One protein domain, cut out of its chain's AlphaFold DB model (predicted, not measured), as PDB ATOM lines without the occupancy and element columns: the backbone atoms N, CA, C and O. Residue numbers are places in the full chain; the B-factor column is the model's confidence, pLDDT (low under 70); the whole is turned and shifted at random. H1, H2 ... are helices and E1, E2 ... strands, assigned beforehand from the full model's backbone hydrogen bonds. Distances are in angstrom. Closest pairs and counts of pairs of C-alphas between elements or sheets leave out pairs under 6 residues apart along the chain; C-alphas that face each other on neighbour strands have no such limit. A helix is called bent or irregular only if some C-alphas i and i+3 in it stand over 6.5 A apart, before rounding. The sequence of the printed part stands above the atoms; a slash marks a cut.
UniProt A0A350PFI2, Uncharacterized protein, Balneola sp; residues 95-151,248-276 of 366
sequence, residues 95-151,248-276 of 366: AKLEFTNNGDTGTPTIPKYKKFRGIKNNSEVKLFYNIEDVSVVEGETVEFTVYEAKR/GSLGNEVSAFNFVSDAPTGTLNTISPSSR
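Overview. This is residues 95 to 151 and 248 to 276 of the 366 residues of an uncharacterized protein of Balneola sp (UniProt A0A350PFI2). One six-stranded sheet is curled into a small, nearly closed barrel, its edge strands E5 and E6 coming close to each other where the ring would shut. The short helix H1 lies at one end of the barrel, and the long link of residues 102 to 114 reaches to the other end. The printed part has 86 residues, with E1, E2, E3, E4, H1, E5 and E6 along the chain; the sheet's order is E5, E2, E3, E4, E1, E6, all antiparallel, and the class is mostly strand. The whole is compact, with a radius of gyration of the C-alphas of 12.6 A, yet elongated in outline, spanning 40 by 21 by 21 A.

Along the chain. E1, residues 95 to 101, begins at C-alpha 95 (246.569, 218.739, 241.127) and is 19.4 A long. E2 is residues 115 to 120, 16.1 A, and E3 is residues 125 to 129, 13.6 A. E4, residues 141 to 148, covers 22.2 A. After the cut, H1 is residues 248 to 251, 5.9 A, beginning at C-alpha 248 (259.388, 216.602, 244.865). E5 is residues 254 to 259, 14.2 A. E6, residues 266 to 275, is 24.7 A long, bends by 56 degrees at residue 272 and ends at C-alpha 275 (252.058, 217.431, 238.014).

Arrangement. The strongly twisted sheet is a folded sheet, bent back on itself so that E5, E2 and E3 face E1 and E6, with E4 as the hinge. E1 and E6 are antiparallel at 170 degrees, with N 98 and O 269 2.9 A apart, within hydrogen-bond range. E4 and E1 pair through N 97 and O 144, 2.9 A. E4 is staggered, pairing with E1 over residues 141 to 146 and with E3 over 147 to 148, where N 147 and O 129 are 2.8 A apart. E2, E3 and E4 form a meander, each strand the antiparallel neighbour of the one before; E2 and E3 are a hairpin, with N 116 and O 128 2.8 A apart. With E1 they make a Greek key, E1 being the antiparallel neighbour of E4. E5 pairs with E2 through N 119 and O 256, 2.8 A. The closest C-alphas of E5 and E6, Ser 255 and Pro 273, are 4.5 A apart. H1 is on the sheet at a height of 8.4 A, over none of its strands; it is too short for an O i to N i+4 pair, and its one O i to N i+3 pair is within range.

Size, cuts and confidence. The two C-alphas farthest apart, those of Thr 105 and Ser 249, are 40.8 A apart. Residues 152 to 247 are not printed, and C-alphas 151 and 248 are 11.9 A apart across the cut. The links E1 to E2 and E3 to E4 are long, and residues 109 to 110 pair antiparallel with residues 134 to 135. Mean pLDDT of the printed part is 86.2; residues 103 to 107 are under 70.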
ATOM      1  N   ALA A  95     247.688 219.358 241.836       92.69
ATOM      2  CA  ALA A  95     246.569 218.739 241.127       92.69
ATOM      3  C   ALA A  95     245.352 219.664 241.157       92.69
ATOM      4  O   ALA A  95     245.126 220.329 242.172       92.69
ATOM      5  N   LYS A  96     244.563 219.673 240.079       92.25
ATOM      6  CA  LYS A  96     243.282 220.385 240.040       92.25
ATOM      7  C   LYS A  96     242.147 219.428 240.339       92.25
ATOM      8  O   LYS A  96     241.992 218.400 239.672       92.25
ATOM      9  N   LEU A  97     241.357 219.777 241.342       91.00
ATOM     10  CA  LEU A  97     240.180 219.030 241.750       91.00
ATOM     11  C   LEU A  97     238.936 219.878 241.511       91.00
ATOM     12  O   LEU A  97     238.970 221.095 241.658       91.00
ATOM     13  N   GLU A  98     237.840 219.211 241.183       91.62
ATOM     14  CA  GLU A  98     236.502 219.794 241.185       91.62
ATOM     15  C   GLU A  98     235.749 219.221 242.384       91.62
ATOM     16  O   GLU A  98     235.806 218.015 242.649       91.62
ATOM     17  N   PHE A  99     235.013 220.071 243.091       89.19
ATOM     18  CA  PHE A  99     234.022 219.620 244.056       89.19
ATOM     19  C   PHE A  99     232.637 220.130 243.666       89.19
ATOM     20  O   PHE A  99     232.431 221.334 243.522       89.19
ATOM     21  N   THR A 100     231.690 219.201 243.545       87.06
ATOM     22  CA  THR A 100     230.275 219.482 243.296       87.06
ATOM     23  C   THR A 100     229.483 219.231 244.572       87.06
ATOM     24  O   THR A 100     229.477 218.109 245.096       87.06
ATOM     25  N   ASN A 101     228.792 220.253 245.076       83.25
ATOM     26  CA  ASN A 101     227.899 220.102 246.224       83.25
ATOM     27  C   ASN A 101     226.587 219.420 245.792       83.25
ATOM     28  O   ASN A 101     225.817 219.988 245.017       83.25
ATOM     29  N   ASN A 102     226.326 218.218 246.318       75.56
ATOM     30  CA  ASN A 102     225.182 217.380 245.929       75.56
ATOM     31  C   ASN A 102     224.068 217.303 246.983       75.56
ATOM     32  O   ASN A 102     223.098 216.569 246.784       75.56
ATOM     33  N   GLY A 103     224.177 218.020 248.104       63.38
ATOM     34  CA  GLY A 103     223.096 218.034 249.081       63.38
ATOM     35  C   GLY A 103     223.455 218.693 250.399       63.38
ATOM     36  O   GLY A 103     224.084 218.074 251.243       63.38
ATOM     37  N   ASP A 104     222.997 219.924 250.578       58.94
ATOM     38  CA  ASP A 104     222.414 220.460 251.811       58.94
ATOM     39  C   ASP A 104     222.049 221.924 251.543       58.94
ATOM     40  O   ASP A 104     222.729 222.609 250.778       58.94
ATOM     41  N   THR A 105     220.980 222.423 252.169       56.56
ATOM     42  CA  THR A 105     220.598 223.841 252.102       56.56
ATOM     43  C   THR A 105     221.657 224.673 252.837       56.56
ATOM     44  O   THR A 105     221.565 224.886 254.046       56.56
ATOM     45  N   GLY A 106     222.702 225.097 252.127       63.12
ATOM     46  CA  GLY A 106     223.826 225.855 252.675       63.12
ATOM     47  C   GLY A 106     225.008 225.969 251.709       63.12
ATOM     48  O   GLY A 106     225.028 225.357 250.646       63.12
ATOM     49  N   THR A 107     226.007 226.765 252.092       68.56
ATOM     50  CA  THR A 107     227.285 226.932 251.379       68.56
ATOM     51  C   THR A 107     228.386 226.152 252.111       68.56
ATOM     52  O   THR A 107     229.108 226.746 252.924       68.56
ATOM     53  N   PRO A 108     228.502 224.818 251.935       73.25
ATOM     54  CA  PRO A 108     229.594 224.062 252.533       73.25
ATOM     55  C   PRO A 108     230.932 224.658 252.089       73.25
ATOM     56  O   PRO A 108     231.196 224.853 250.903       73.25
ATOM     57  N   THR A 109     231.771 224.975 253.071       82.75
ATOM     58  CA  THR A 109     233.120 225.495 252.846       82.75
ATOM     59  C   THR A 109     234.119 224.402 253.186       82.75
ATOM     60  O   THR A 109     234.093 223.858 254.291       82.75
ATOM     61  N   ILE A 110     234.994 224.068 252.242       85.12
ATOM     62  CA  ILE A 110     236.192 223.278 252.509       85.12
ATOM     63  C   ILE A 110     237.194 224.244 253.148       85.12
ATOM     64  O   ILE A 110     237.683 225.141 252.457       85.12
ATOM     65  N   PRO A 111     237.494 224.098 254.451       87.81
ATOM     66  CA  PRO A 111     238.412 225.008 255.116       87.81
ATOM     67  C   PRO A 111     239.824 224.841 254.555       87.81
ATOM     68  O   PRO A 111     240.199 223.764 254.079       87.81
ATOM     69  N   LYS A 112     240.639 225.883 254.665       89.25
ATOM     70  CA  LYS A 112     242.055 225.872 254.327       89.25
ATOM     71  C   LYS A 112     242.799 224.791 255.098       89.25
ATOM     72  O   LYS A 112     242.470 224.455 256.240       89.25
ATOM     73  N   TYR A 113     243.832 224.252 254.462       90.62
ATOM     74  CA  TYR A 113     244.702 223.206 254.997       90.62
ATOM     75  C   TYR A 113     243.993 221.871 255.260       90.62
ATOM     76  O   TYR A 113     244.470 221.037 256.042       90.62
ATOM     77  N   LYS A 114     242.857 221.630 254.598       90.69
ATOM     78  CA  LYS A 114     242.186 220.336 254.608       90.69
ATOM     79  C   LYS A 114     243.043 219.302 253.890       90.69
ATOM     80  O   LYS A 114     243.710 219.566 252.895       90.69
ATOM     81  N   LYS A 115     243.024 218.088 254.431       92.31
ATOM     82  CA  LYS A 115     243.862 216.982 253.981       92.31
ATOM     83  C   LYS A 115     243.122 216.085 252.994       92.31
ATOM     84  O   LYS A 115     242.077 215.512 253.317       92.31
ATOM     85  N   PHE A 116     243.748 215.872 251.847       92.38
ATOM     86  CA  PHE A 116     243.313 214.974 250.789       92.38
ATOM     87  C   PHE A 116     244.283 213.796 250.672       92.38
ATOM     88  O   PHE A 116     245.503 213.937 250.794       92.38
ATOM     89  N   ARG A 117     243.734 212.606 250.448       93.38
ATOM     90  CA  ARG A 117     244.476 211.383 250.160       93.38
ATOM     91  C   ARG A 117     244.460 211.143 248.662       93.38
ATOM     92  O   ARG A 117     243.423 210.791 248.105       93.38
ATOM     93  N   GLY A 118     245.626 211.289 248.055       92.31
ATOM     94  CA  GLY A 118     245.877 210.951 246.669       92.31
ATOM     95  C   GLY A 118     246.425 209.529 246.538       92.31
ATOM     96  O   GLY A 118     247.290 209.120 247.318       92.31
ATOM     97  N   ILE A 119     245.926 208.763 245.574       91.12
ATOM     98  CA  ILE A 119     246.389 207.411 245.254       91.12
ATOM     99  C   ILE A 119     247.011 207.441 243.860       91.12
ATOM    100  O   ILE A 119     246.360 207.808 242.881       91.12
ATOM    101  N   LYS A 120     248.286 207.061 243.780       89.19
ATOM    102  CA  LYS A 120     249.002 206.867 242.519       89.19
ATOM    103  C   LYS A 120     248.608 205.527 241.893       89.19
ATOM    104  O   LYS A 120     248.252 204.589 242.605       89.19
ATOM    105  N   ASN A 121     248.774 205.389 240.576       80.69
ATOM    106  CA  ASN A 121     248.487 204.149 239.835       80.69
ATOM    107  C   ASN A 121     249.146 202.889 240.436       80.69
ATOM    108  O   ASN A 121     248.602 201.795 240.328       80.69
ATOM    109  N   ASN A 122     250.287 203.032 241.120       81.38
ATOM    110  CA  ASN A 122     250.999 201.927 241.771       81.38
ATOM    111  C   ASN A 122     250.556 201.665 243.231       81.38
ATOM    112  O   ASN A 122     251.311 201.106 244.020       81.38
ATOM    113  N   SER A 123     249.360 202.122 243.622       82.62
ATOM    114  CA  SER A 123     248.815 202.059 244.993       82.62
ATOM    115  C   SER A 123     249.609 202.825 246.065       82.62
ATOM    116  O   SER A 123     249.320 202.701 247.257       82.62
ATOM    117  N   GLU A 124     250.583 203.649 245.671       88.06
ATOM    118  CA  GLU A 124     251.284 204.538 246.596       88.06
ATOM    119  C   GLU A 124     250.368 205.696 247.002       88.06
ATOM    120  O   GLU A 124     249.689 206.302 246.172       88.06
ATOM    121  N   VAL A 125     250.349 206.000 248.298       90.88
ATOM    122  CA  VAL A 125     249.504 207.048 248.864       90.88
ATOM    123  C   VAL A 125     250.331 208.303 249.103       90.88
ATOM    124  O   VAL A 125     251.357 208.254 249.785       90.88
ATOM    125  N   LYS A 126     249.844 209.436 248.603       93.00
ATOM    126  CA  LYS A 126     250.388 210.773 248.858       93.00
ATOM    127  C   LYS A 126     249.330 211.659 249.501       93.00
ATOM    128  O   LYS A 126     248.130 211.392 249.419       93.00
ATOM    129  N   LEU A 127     249.792 212.686 250.201       94.06
ATOM    130  CA  LEU A 127     248.938 213.611 250.933       94.06
ATOM    131  C   LEU A 127     248.974 214.967 250.248       94.06
ATOM    132  O   LEU A 127     250.051 215.454 249.910       94.06
ATOM    133  N   PHE A 128     247.799 215.553 250.077       94.44
ATOM    134  CA  PHE A 128     247.618 216.848 249.442       94.44
ATOM    135  C   PHE A 128     246.832 217.778 250.360       94.44
ATOM    136  O   PHE A 128     246.049 217.311 251.191       94.44
ATOM    137  N   TYR A 129     247.057 219.079 250.215       94.19
ATOM    138  CA  TYR A 129     246.447 220.121 251.033       94.19
ATOM    139  C   TYR A 129     245.980 221.277 250.148       94.19
ATOM    140  O   TYR A 129     246.668 221.630 249.189       94.19
ATOM    141  N   ASN A 130     244.829 221.868 250.460       92.38
ATOM    142  CA  ASN A 130     244.424 223.161 249.905       92.38
ATOM    143  C   ASN A 130     245.021 224.296 250.747       92.38
ATOM    144  O   ASN A 130     245.146 224.172 251.965       92.38
ATOM    145  N   ILE A 131     245.387 225.397 250.101       88.06
ATOM    146  CA  ILE A 131     245.949 226.579 250.775       88.06
ATOM    147  C   ILE A 131     244.849 227.605 251.060       88.06
ATOM    148  O   ILE A 131     244.869 228.261 252.097       88.06
ATOM    149  N   GLU A 132     243.858 227.672 250.178       87.56
ATOM    150  CA  GLU A 132     242.752 228.622 250.241       87.56
ATOM    151  C   GLU A 132     241.456 227.945 250.696       87.56
ATOM    152  O   GLU A 132     241.268 226.734 250.528       87.56
ATOM    153  N   ASP A 133     240.565 228.737 251.291       87.38
ATOM    154  CA  ASP A 133     239.211 228.309 251.632       87.38
ATOM    155  C   ASP A 133     238.378 228.183 250.349       87.38
ATOM    156  O   ASP A 133     238.293 229.122 249.559       87.38
ATOM    157  N   VAL A 134     237.725 227.038 250.150       86.19
ATOM    158  CA  VAL A 134     236.891 226.794 248.963       86.19
ATOM    159  C   VAL A 134     235.437 226.732 249.400       86.19
ATOM    160  O   VAL A 134     235.007 225.766 250.032       86.19
ATOM    161  N   SER A 135     234.680 227.778 249.088       84.25
ATOM    162  CA  SER A 135     233.244 227.846 249.371       84.25
ATOM    163  C   SER A 135     232.464 227.393 248.147       84.25
ATOM    164  O   SER A 135     232.675 227.933 247.067       84.25
ATOM    165  N   VAL A 136     231.561 226.423 248.306       81.50
ATOM    166  CA  VAL A 136     230.770 225.889 247.187       81.50
ATOM    167  C   VAL A 136     229.289 226.106 247.458       81.50
ATOM    168  O   VAL A 136     228.764 225.671 248.486       81.50
ATOM    169  N   VAL A 137     228.617 226.812 246.550       81.62
ATOM    170  CA  VAL A 137     227.168 227.038 246.608       81.62
ATOM    171  C   VAL A 137     226.435 225.768 246.160       81.62
ATOM    172  O   VAL A 137     226.981 224.926 245.448       81.62
ATOM    173  N   GLU A 138     225.204 225.579 246.627       78.12
ATOM    174  CA  GLU A 138     224.361 224.443 246.244       78.12
ATOM    175  C   GLU A 138     224.234 224.312 244.715       78.12
ATOM    176  O   GLU A 138     223.846 225.258 244.032       78.12
ATOM    177  N   GLY A 139     224.548 223.124 244.184       73.50
ATOM    178  CA  GLY A 139     224.442 222.819 242.755       73.50
ATOM    179  C   GLY A 139     225.557 223.391 241.875       73.50
ATOM    180  O   GLY A 139     225.546 223.132 240.672       73.50
ATOM    181  N   GLU A 140     226.516 224.125 242.445       82.44
ATOM    182  CA  GLU A 140     227.693 224.599 241.720       82.44
ATOM    183  C   GLU A 140     228.869 223.623 241.849       82.44
ATOM    184  O   GLU A 140     229.054 222.932 242.858       82.44
ATOM    185  N   THR A 141     229.672 223.586 240.788       85.00
ATOM    186  CA  THR A 141     231.007 222.994 240.777       85.00
ATOM    187  C   THR A 141     232.007 224.122 240.983       85.00
ATOM    188  O   THR A 141     231.953 225.127 240.275       85.00
ATOM    189  N   VAL A 142     232.956 223.926 241.896       88.94
ATOM    190  CA  VAL A 142     234.118 224.811 242.035       88.94
ATOM    191  C   VAL A 142     235.391 224.011 241.810       88.94
ATOM    192  O   VAL A 142     235.564 222.919 242.363       88.94
ATOM    193  N   GLU A 143     236.281 224.573 241.000       90.56
ATOM    194  CA  GLU A 143     237.624 224.053 240.780       90.56
ATOM    195  C   GLU A 143     238.592 224.671 241.787       90.56
ATOM    196  O   GLU A 143     238.531 225.863 242.083       90.56
ATOM    197  N   PHE A 144     239.501 223.862 242.318       90.44
ATOM    198  CA  PHE A 144     240.547 224.342 243.211       90.44
ATOM    199  C   PHE A 144     241.813 223.499 243.088       90.44
ATOM    200  O   PHE A 144     241.790 222.319 242.723       90.44
ATOM    201  N   THR A 145     242.941 224.116 243.430       91.75
ATOM    202  CA  THR A 145     244.257 223.481 243.360       91.75
ATOM    203  C   THR A 145     244.664 222.936 244.721       91.75
ATOM    204  O   THR A 145     244.540 223.600 245.753       91.75
ATOM    205  N   VAL A 146     245.200 221.718 244.726       93.19
ATOM    206  CA  VAL A 146     245.790 221.095 245.913       93.19
ATOM    207  C   VAL A 146     247.273 220.822 245.711       93.19
ATOM    208  O   VAL A 146     247.717 220.469 244.619       93.19
ATOM    209  N   TYR A 147     248.037 220.941 246.793       94.56
ATOM    210  CA  TYR A 147     249.493 220.835 246.803       94.56
ATOM    211  C   TYR A 147     249.930 219.601 247.582       94.56
ATOM    212  O   TYR A 147     249.474 219.364 248.702       94.56
ATOM    213  N   GLU A 148     250.828 218.808 247.004       94.88
ATOM    214  CA  GLU A 148     251.427 217.658 247.674       94.88
ATOM    215  C   GLU A 148     252.335 218.122 248.811       94.88
ATOM    216  O   GLU A 148     253.167 219.019 248.647       94.88
ATOM    217  N   ALA A 149     252.195 217.479 249.966       94.25
ATOM    218  CA  ALA A 149     253.103 217.685 251.078       94.25
ATOM    219  C   ALA A 149     253.321 216.376 251.838       94.25
ATOM    220  O   ALA A 149     252.396 215.805 252.427       94.25
ATOM    221  N   LYS A 150     254.581 215.940 251.911       92.62
ATOM    222  CA  LYS A 150     255.003 214.855 252.804       92.62
ATOM    223  C   LYS A 150     254.797 215.254 254.261       92.62
ATOM    224  O   LYS A 150     254.344 214.447 255.074       92.62
ATOM    225  N   ARG A 151     255.146 216.500 254.588       92.25
ATOM    226  CA  ARG A 151     254.892 217.118 255.888       92.25
ATOM    227  C   ARG A 151     254.261 218.479 255.655       92.25
ATOM    228  O   ARG A 151     254.797 219.277 254.898       92.25
ATOM    229  N   GLY A 248     258.804 216.255 246.163       89.56
ATOM    230  CA  GLY A 248     259.388 216.602 244.865       89.56
ATOM    231  C   GLY A 248     258.717 215.850 243.716       89.56
ATOM    232  O   GLY A 248     257.496 215.691 243.692       89.56
ATOM    233  N   SER A 249     259.506 215.321 242.776       90.19
ATOM    234  CA  SER A 249     258.968 214.635 241.586       90.19
ATOM    235  C   SER A 249     258.192 213.349 241.891       90.19
ATOM    236  O   SER A 249     257.388 212.895 241.081       90.19
ATOM    237  N   LEU A 250     258.383 212.772 243.082       90.94
ATOM    238  CA  LEU A 250     257.641 211.595 243.544       90.94
ATOM    239  C   LEU A 250     256.157 211.883 243.813       90.94
ATOM    240  O   LEU A 250     255.373 210.942 243.925       90.94
ATOM    241  N   GLY A 251     255.777 213.156 243.953       87.06
ATOM    242  CA  GLY A 251     254.387 213.572 244.140       87.06
ATOM    243  C   GLY A 251     253.550 213.567 242.858       87.06
ATOM    244  O   GLY A 251     252.336 213.715 242.953       87.06
ATOM    245  N   ASN A 252     254.169 213.392 241.684       90.81
ATOM    246  CA  ASN A 252     253.495 213.454 240.383       90.81
ATOM    247  C   ASN A 252     252.743 212.155 240.034       90.81
ATOM    248  O   ASN A 252     253.052 211.075 240.552       90.81
ATOM    249  N   GLU A 253     251.822 212.262 239.072       90.25
ATOM    250  CA  GLU A 253     251.002 211.183 238.498       90.25
ATOM    251  C   GLU A 253     249.983 210.581 239.481       90.25
ATOM    252  O   GLU A 253     249.646 209.395 239.418       90.25
ATOM    253  N   VAL A 254     249.496 211.389 240.420       91.00
ATOM    254  CA  VAL A 254     248.400 211.020 241.317       91.00
ATOM    255  C   VAL A 254     247.082 211.429 240.672       91.00
ATOM    256  O   VAL A 254     246.885 212.598 240.360       91.00
ATOM    257  N   SER A 255     246.186 210.467 240.466       90.19
ATOM    258  CA  SER A 255     244.966 210.645 239.665       90.19
ATOM    259  C   SER A 255     243.670 210.415 240.440       90.19
ATOM    260  O   SER A 255     242.612 210.814 239.971       90.19
ATOM    261  N   ALA A 256     243.727 209.776 241.610       89.88
ATOM    262  CA  ALA A 256     242.548 209.484 242.420       89.88
ATOM    263  C   ALA A 256     242.656 210.151 243.792       89.88
ATOM    264  O   ALA A 256     243.565 209.841 244.563       89.88
ATOM    265  N   PHE A 257     241.702 211.022 244.117       92.50
ATOM    266  CA  PHE A 257     241.698 211.807 245.348       92.50
ATOM    267  C   PHE A 257     240.465 211.509 246.195       92.50
ATOM    268  O   PHE A 257     239.373 211.304 245.682       92.50
ATOM    269  N   ASN A 258     240.650 211.467 247.514       91.00
ATOM    270  CA  ASN A 258     239.575 211.312 248.490       91.00
ATOM    271  C   ASN A 258     239.850 212.195 249.710       91.00
ATOM    272  O   ASN A 258     241.008 212.402 250.080       91.00
ATOM    273  N   PHE A 259     238.808 212.658 250.394       88.44
ATOM    274  CA  PHE A 259     238.965 213.309 251.696       88.44
ATOM    275  C   PHE A 259     239.497 212.320 252.743       88.44
ATOM    276  O   PHE A 259     239.121 211.147 252.753       88.44
ATOM    277  N   VAL A 260     240.377 212.784 253.638       85.88
ATOM    278  CA  VAL A 260     240.884 211.947 254.743       85.88
ATOM    279  C   VAL A 260     239.912 211.904 255.922       85.88
ATOM    280  O   VAL A 260     239.754 210.852 256.537       85.88
ATOM    281  N   SER A 261     239.269 213.030 256.238       79.75
ATOM    282  CA  SER A 261     238.252 213.153 257.290       79.75
ATOM    283  C   SER A 261     237.272 214.280 256.959       79.75
ATOM    284  O   SER A 261     237.645 215.208 256.243       79.75
ATOM    285  N   ASP A 262     236.052 214.221 257.504       73.62
ATOM    286  CA  ASP A 262     235.001 215.253 257.400       73.62
ATOM    287  C   ASP A 262     234.804 215.754 255.963       73.62
ATOM    288  O   ASP A 262     235.101 216.904 255.632       73.62
ATOM    289  N   ALA A 263     234.376 214.839 255.090       75.75
ATOM    290  CA  ALA A 263     234.022 215.171 253.720       75.75
ATOM    291  C   ALA A 263     232.703 215.967 253.718       75.75
ATOM    292  O   ALA A 263     231.724 215.476 254.290       75.75
ATOM    293  N   PRO A 264     232.648 217.157 253.097       77.06
ATOM    294  CA  PRO A 264     231.373 217.812 252.833       77.06
ATOM    295  C   PRO A 264     230.504 216.936 251.919       77.06
ATOM    296  O   PRO A 264     231.021 216.138 251.132       77.06
ATOM    297  N   THR A 265     229.183 217.074 252.029       78.06
ATOM    298  CA  THR A 265     228.225 216.307 251.224       78.06
ATOM    299  C   THR A 265     228.332 216.712 249.752       78.06
ATOM    300  O   THR A 265     227.817 217.740 249.326       78.06
ATOM    301  N   GLY A 266     229.028 215.913 248.951       79.31
ATOM    302  CA  GLY A 266     229.263 216.217 247.545       79.31
ATOM    303  C   GLY A 266     230.132 215.180 246.854       79.31
ATOM    304  O   GLY A 266     230.496 214.155 247.437       79.31
ATOM    305  N   THR A 267     230.452 215.440 245.592       85.94
ATOM    306  CA  THR A 267     231.335 214.595 244.786       85.94
ATOM    307  C   THR A 267     232.628 215.341 244.500       85.94
ATOM    308  O   THR A 267     232.605 216.495 244.089       85.94
ATOM    309  N   LEU A 268     233.753 214.668 244.739       88.19
ATOM    310  CA  LEU A 268     235.088 215.162 244.421       88.19
ATOM    311  C   LEU A 268     235.576 214.459 243.153       88.19
ATOM    312  O   LEU A 268     235.745 213.238 243.161       88.19
ATOM    313  N   ASN A 269     235.830 215.228 242.101       90.31
ATOM    314  CA  ASN A 269     236.409 214.749 240.854       90.31
ATOM    315  C   ASN A 269     237.821 215.309 240.669       90.31
ATOM    316  O   ASN A 269     238.208 216.319 241.252       90.31
ATOM    317  N   THR A 270     238.616 214.621 239.856       90.69
ATOM    318  CA  THR A 270     239.966 215.062 239.487       90.69
ATOM    319  C   THR A 270     239.925 215.590 238.064       90.69
ATOM    320  O   THR A 270     239.588 214.833 237.156       90.69
ATOM    321  N   ILE A 271     240.260 216.868 237.884       89.88
ATOM    322  CA  ILE A 271     240.307 217.519 236.569       89.88
ATOM    323  C   ILE A 271     241.639 217.197 235.907       89.88
ATOM    324  O   ILE A 271     241.683 216.683 234.792       89.88
ATOM    325  N   SER A 272     242.733 217.442 236.632       88.75
ATOM    326  CA  SER A 272     244.080 217.107 236.189       88.75
ATOM    327  C   SER A 272     244.819 216.301 237.259       88.75
ATOM    328  O   SER A 272     244.746 216.621 238.453       88.75
ATOM    329  N   PRO A 273     245.521 215.219 236.865       90.69
ATOM    330  CA  PRO A 273     246.364 214.479 237.790       90.69
ATOM    331  C   PRO A 273     247.525 215.356 238.267       90.69
ATOM    332  O   PRO A 273     247.901 216.331 237.618       90.69
ATOM    333  N   SER A 274     248.128 214.981 239.392       92.19
ATOM    334  CA  SER A 274     249.198 215.775 239.985       92.19
ATOM    335  C   SER A 274     250.428 215.885 239.073       92.19
ATOM    336  O   SER A 274     250.945 214.885 238.559       92.19
ATOM    337  N   SER A 275     250.922 217.104 238.882       87.81
ATOM    338  CA  SER A 275     252.058 217.431 238.014       87.81
ATOM    339  C   SER A 275     252.909 218.551 238.632       87.81
ATOM    340  O   SER A 275     252.667 218.968 239.764       87.81
ATOM    341  N   ARG A 276     253.963 219.011 237.944       86.81
ATOM    342  CA  ARG A 276     254.834 220.142 238.363       86.81
ATOM    343  C   ARG A 276     255.633 219.950 239.667       86.81
ATOM    344  O   ARG A 276     256.341 220.859 240.090       86.81
TER     345      ARG A 276